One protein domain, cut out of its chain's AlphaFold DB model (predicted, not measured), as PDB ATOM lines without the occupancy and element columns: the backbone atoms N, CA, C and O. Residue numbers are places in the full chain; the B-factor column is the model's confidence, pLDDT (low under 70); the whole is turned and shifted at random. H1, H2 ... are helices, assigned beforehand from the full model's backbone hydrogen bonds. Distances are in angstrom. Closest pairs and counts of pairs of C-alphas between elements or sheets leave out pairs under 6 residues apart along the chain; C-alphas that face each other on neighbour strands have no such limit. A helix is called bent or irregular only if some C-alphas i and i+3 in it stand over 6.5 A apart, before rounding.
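AT A GLANCE: This is residues 110 to 151 of the 151 residues of an uncharacterized protein of Streptomyces griseus subsp. griseus (strain JCM 4626 / NBRC 13350) (UniProt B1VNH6). Two helices make an open L, with a long arm, H2, and a shorter arm, H1, meeting at a corner where one residue joins them. Nothing fills the angle between the arms, and a short tail, residues 148 to 151, runs on past the far end of H2. The printed part has 42 residues with two named helices, H1 then H2 along the chain, and no named strand; its class is all helix. It is extended, with a radius of gyration of the C-alphas of 15.1 A, and flat, spanning 43 by 27 by 6 A.

IN THESE COORDINATES: Begin with the longest helix, H2, residues 127 to 147: find C-alpha 127 at (143.192, 131.159, 161.416), and from there the helix runs 30.7 A to C-alpha 147 at (163.803, 131.286, 138.725). Then go back to C-alpha 111 at (152.903, 153.159, 166.049), where H1, residues 111 to 125, begins; it is 21.9 A from first to last C-alpha. Neither helix is bent.

HOW THE PARTS SIT: Look at Ala 123 in H1 and Leu 130 in H2: their C-alphas are the closest of the two helices, 6.6 A apart. The two helices are close but not clearly touching, with 1 pair of C-alphas within 8 A. Their lines stand at a steep tilt of 69 degrees, only just short of about perpendicular, and they run opposite ways. Their centres are 20.6 A apart. In H2 every O i to N i+4 pair is within hydrogen-bond range; in H1 10 of 11 are.

THE WHOLE: The two C-alphas farthest apart are those of Ala 125 and Lys 151, at 43.4 A. The printed part has no cut, and Lys 151 is the chain's last residue. The link from H1 to H2 is tight, with Asn 126 between them. Residues 110 to 121, 124 to 129 and 132 to 151 stand free. The mean pLDDT of the printed part is 74.2; look for values under 70 at residues 110 to 114, residue 118 and residues 146 to 151.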
ATOM      1  N   GLU A 110     157.128 152.966 167.598       63.53
ATOM      2  CA  GLU A 110     155.969 152.591 168.435       63.53
ATOM      3  C   GLU A 110     154.590 152.470 167.739       63.53
ATOM      4  O   GLU A 110     153.865 151.524 168.060       63.53
ATOM      5  N   PRO A 111     154.195 153.298 166.744       65.56
ATOM      6  CA  PRO A 111     152.903 153.159 166.049       65.56
ATOM      7  C   PRO A 111     152.676 151.831 165.304       65.56
ATOM      8  O   PRO A 111     151.558 151.557 164.850       65.56
ATOM      9  N   LEU A 112     153.706 150.998 165.137       66.69
ATOM     10  CA  LEU A 112     153.561 149.664 164.553       66.69
ATOM     11  C   LEU A 112     153.212 148.589 165.587       66.69
ATOM     12  O   LEU A 112     152.618 147.586 165.198       66.69
ATOM     13  N   LEU A 113     153.499 148.795 166.877       69.44
ATOM     14  CA  LEU A 113     153.184 147.823 167.932       69.44
ATOM     15  C   LEU A 113     151.675 147.718 168.164       69.44
ATOM     16  O   LEU A 113     151.134 146.616 168.206       69.44
ATOM     17  N   GLU A 114     150.966 148.848 168.175       69.62
ATOM     18  CA  GLU A 114     149.504 148.860 168.310       69.62
ATOM     19  C   GLU A 114     148.816 148.163 167.119       69.62
ATOM     20  O   GLU A 114     147.850 147.407 167.267       69.62
ATOM     21  N   LYS A 115     149.363 148.350 165.908       70.62
ATOM     22  CA  LYS A 115     148.895 147.658 164.697       70.62
ATOM     23  C   LYS A 115     149.276 146.179 164.698       70.62
ATOM     24  O   LYS A 115     148.480 145.366 164.228       70.62
ATOM     25  N   ALA A 116     150.439 145.822 165.241       73.12
ATOM     26  CA  ALA A 116     150.884 144.442 165.390       73.12
ATOM     27  C   ALA A 116     150.000 143.676 166.381       73.12
ATOM     28  O   ALA A 116     149.618 142.546 166.091       73.12
ATOM     29  N   ASP A 117     149.580 144.301 167.481       71.00
ATOM     30  CA  ASP A 117     148.624 143.713 168.422       71.00
ATOM     31  C   ASP A 117     147.253 143.491 167.777       71.00
ATOM     32  O   ASP A 117     146.623 142.441 167.942       71.00
ATOM     33  N   ARG A 118     146.797 144.456 166.972       69.31
ATOM     34  CA  ARG A 118     145.534 144.341 166.234       69.31
ATOM     35  C   ARG A 118     145.597 143.244 165.172       69.31
ATOM     36  O   ARG A 118     144.659 142.455 165.051       69.31
ATOM     37  N   ALA A 119     146.719 143.145 164.463       72.56
ATOM     38  CA  ALA A 119     146.988 142.075 163.511       72.56
ATOM     39  C   ALA A 119     147.114 140.713 164.211       72.56
ATOM     40  O   ALA A 119     146.561 139.731 163.727       72.56
ATOM     41  N   GLY A 120     147.751 140.647 165.382       76.12
ATOM     42  CA  GLY A 120     147.894 139.434 166.187       76.12
ATOM     43  C   GLY A 120     146.560 138.918 166.728       76.12
ATOM     44  O   GLY A 120     146.298 137.712 166.705       76.12
ATOM     45  N   ARG A 121     145.663 139.817 167.148       71.62
ATOM     46  CA  ARG A 121     144.291 139.454 167.541       71.62
ATOM     47  C   ARG A 121     143.453 139.011 166.345       71.62
ATOM     48  O   ARG A 121     142.801 137.972 166.430       71.62
ATOM     49  N   ALA A 122     143.519 139.728 165.220       70.88
ATOM     50  CA  ALA A 122     142.847 139.327 163.980       70.88
ATOM     51  C   ALA A 122     143.353 137.967 163.475       70.88
ATOM     52  O   ALA A 122     142.572 137.139 163.006       70.88
ATOM     53  N   ALA A 123     144.645 137.698 163.658       72.62
ATOM     54  CA  ALA A 123     145.259 136.442 163.279       72.62
ATOM     55  C   ALA A 123     144.752 135.253 164.094       72.62
ATOM     56  O   ALA A 123     144.532 134.165 163.559       72.62
ATOM     57  N   ARG A 124     144.522 135.465 165.394       71.06
ATOM     58  CA  ARG A 124     143.915 134.451 166.263       71.06
ATOM     59  C   ARG A 124     142.434 134.252 165.970       71.06
ATOM     60  O   ARG A 124     141.969 133.117 166.059       71.06
ATOM     61  N   ALA A 125     141.728 135.323 165.613       79.06
ATOM     62  CA  ALA A 125     140.306 135.290 165.296       79.06
ATOM     63  C   ALA A 125     140.005 134.610 163.951       79.06
ATOM     64  O   ALA A 125     138.931 134.037 163.800       79.06
ATOM     65  N   ASN A 126     140.939 134.633 162.989       72.75
ATOM     66  CA  ASN A 126     140.698 134.099 161.649       72.75
ATOM     67  C   ASN A 126     141.878 133.256 161.127       72.75
ATOM     68  O   ASN A 126     142.612 133.651 160.222       72.75
ATOM     69  N   ARG A 127     142.066 132.066 161.720       76.81
ATOM     70  CA  ARG A 127     143.192 131.159 161.416       76.81
ATOM     71  C   ARG A 127     143.180 130.634 159.976       76.81
ATOM     72  O   ARG A 127     144.235 130.494 159.366       76.81
ATOM     73  N   THR A 128     142.004 130.354 159.422       80.38
ATOM     74  CA  THR A 128     141.821 129.746 158.092       80.38
ATOM     75  C   THR A 128     142.360 130.609 156.944       80.38
ATOM     76  O   THR A 128     143.205 130.121 156.191       80.38
ATOM     77  N   PRO A 129     141.965 131.890 156.794       78.38
ATOM     78  CA  PRO A 129     142.510 132.738 155.732       78.38
ATOM     79  C   PRO A 129     143.982 133.087 155.952       78.38
ATOM     80  O   PRO A 129     144.697 133.345 154.988       78.38
ATOM     81  N   LEU A 130     144.464 133.052 157.194       82.00
ATOM     82  CA  LEU A 130     145.864 133.333 157.494       82.00
ATOM     83  C   LEU A 130     146.789 132.191 157.082       82.00
ATOM     84  O   LEU A 130     147.851 132.436 156.515       82.00
ATOM     85  N   LEU A 131     146.357 130.948 157.297       80.25
ATOM     86  CA  LEU A 131     147.052 129.771 156.779       80.25
ATOM     87  C   LEU A 131     147.047 129.758 155.247       80.25
ATOM     88  O   LEU A 131     148.087 129.503 154.643       80.25
ATOM     89  N   ALA A 132     145.917 130.099 154.618       79.31
ATOM     90  CA  ALA A 132     145.833 130.215 153.163       79.31
ATOM     91  C   ALA A 132     146.776 131.305 152.616       79.31
ATOM     92  O   ALA A 132     147.536 131.053 151.681       79.31
ATOM     93  N   GLY A 133     146.791 132.492 153.232       83.50
ATOM     94  CA  GLY A 133     147.694 133.582 152.858       83.50
ATOM     95  C   GLY A 133     149.170 133.228 153.061       83.50
ATOM     96  O   GLY A 133     149.992 133.469 152.178       83.50
ATOM     97  N   GLY A 134     149.507 132.589 154.184       85.00
ATOM     98  CA  GLY A 134     150.860 132.111 154.467       85.00
ATOM     99  C   GLY A 134     151.341 131.069 153.455       85.00
ATOM    100  O   GLY A 134     152.450 131.182 152.935       85.00
ATOM    101  N   ALA A 135     150.491 130.098 153.106       85.56
ATOM    102  CA  ALA A 135     150.810 129.089 152.099       85.56
ATOM    103  C   ALA A 135     151.061 129.710 150.713       85.56
ATOM    104  O   ALA A 135     152.022 129.334 150.040       85.56
ATOM    105  N   LEU A 136     150.256 130.703 150.311       87.81
ATOM    106  CA  LEU A 136     150.454 131.433 149.054       87.81
ATOM    107  C   LEU A 136     151.777 132.207 149.031       87.81
ATOM    108  O   LEU A 136     152.488 132.167 148.028       87.81
ATOM    109  N   LEU A 137     152.147 132.867 150.133       87.44
ATOM    110  CA  LEU A 137     153.429 133.572 150.236       87.44
ATOM    111  C   LEU A 137     154.620 132.615 150.143       87.44
ATOM    112  O   LEU A 137     155.579 132.898 149.425       87.44
ATOM    113  N   ILE A 138     154.553 131.464 150.818       86.56
ATOM    114  CA  ILE A 138     155.598 130.434 150.740       86.56
ATOM    115  C   ILE A 138     155.717 129.908 149.304       86.56
ATOM    116  O   ILE A 138     156.823 129.854 148.762       86.56
ATOM    117  N   ALA A 139     154.595 129.577 148.654       84.62
ATOM    118  CA  ALA A 139     154.585 129.123 147.265       84.62
ATOM    119  C   ALA A 139     155.181 130.177 146.315       84.62
ATOM    120  O   ALA A 139     156.037 129.856 145.489       84.62
ATOM    121  N   PHE A 140     154.803 131.448 146.476       86.56
ATOM    122  CA  PHE A 140     155.342 132.558 145.690       86.56
ATOM    123  C   PHE A 140     156.860 132.717 145.870       86.56
ATOM    124  O   PHE A 140     157.594 132.852 144.886       86.56
ATOM    125  N   LEU A 141     157.355 132.648 147.109       82.69
ATOM    126  CA  LEU A 141     158.788 132.725 147.399       82.69
ATOM    127  C   LEU A 141     159.564 131.549 146.798       82.69
ATOM    128  O   LEU A 141     160.653 131.757 146.262       82.69
ATOM    129  N   LEU A 142     159.009 130.335 146.827       83.00
ATOM    130  CA  LEU A 142     159.626 129.162 146.203       83.00
ATOM    131  C   LEU A 142     159.699 129.298 144.675       83.00
ATOM    132  O   LEU A 142     160.759 129.048 144.098       83.00
ATOM    133  N   ILE A 143     158.630 129.774 144.026       82.44
ATOM    134  CA  ILE A 143     158.614 130.048 142.578       82.44
ATOM    135  C   ILE A 143     159.664 131.109 142.222       82.44
ATOM    136  O   ILE A 143     160.445 130.936 141.281       82.44
ATOM    137  N   ARG A 144     159.737 132.194 143.001       81.56
ATOM    138  CA  ARG A 144     160.707 133.277 142.788       81.56
ATOM    139  C   ARG A 144     162.150 132.808 143.005       81.56
ATOM    140  O   ARG A 144     163.024 133.165 142.218       81.56
ATOM    141  N   ARG A 145     162.407 131.981 144.024       78.00
ATOM    142  CA  ARG A 145     163.742 131.431 144.325       78.00
ATOM    143  C   ARG A 145     164.189 130.392 143.291       78.00
ATOM    144  O   ARG A 145     165.382 130.295 143.021       78.00
ATOM    145  N   GLY A 146     163.259 129.655 142.681       65.88
ATOM    146  CA  GLY A 146     163.546 128.707 141.600       65.88
ATOM    147  C   GLY A 146     163.989 129.376 140.295       65.88
ATOM    148  O   GLY A 146     164.895 128.879 139.635       65.88
ATOM    149  N   ARG A 147     163.425 130.544 139.949       65.81
ATOM    150  CA  ARG A 147     163.803 131.286 138.725       65.81
ATOM    151  C   ARG A 147     165.167 131.981 138.805       65.81
ATOM    152  O   ARG A 147     165.713 132.336 137.768       65.81
ATOM    153  N   GLY A 148     165.720 132.171 140.003       56.00
ATOM    154  CA  GLY A 148     167.018 132.824 140.207       56.00
ATOM    155  C   GLY A 148     168.239 131.904 140.097       56.00
ATOM    156  O   GLY A 148     169.352 132.401 140.167       56.00
ATOM    157  N   ARG A 149     168.055 130.583 139.953       55.75
ATOM    158  CA  ARG A 149     169.161 129.604 139.924       55.75
ATOM    159  C   ARG A 149     169.591 129.180 138.507       55.75
ATOM    160  O   ARG A 149     170.507 128.384 138.380       55.75
ATOM    161  N   ASN A 150     168.945 129.716 137.468       50.66
ATOM    162  CA  ASN A 150     169.256 129.452 136.054       50.66
ATOM    163  C   ASN A 150     169.915 130.664 135.366       50.66
ATOM    164  O   ASN A 150     169.555 131.008 134.239       50.66
ATOM    165  N   LYS A 151     170.835 131.350 136.044       46.78
ATOM    166  CA  LYS A 151     171.656 132.401 135.440       46.78
ATOM    167  C   LYS A 151     173.086 132.299 135.931       46.78
ATOM    168  O   LYS A 151     173.243 131.964 137.126       46.78
TER     169      LYS A 151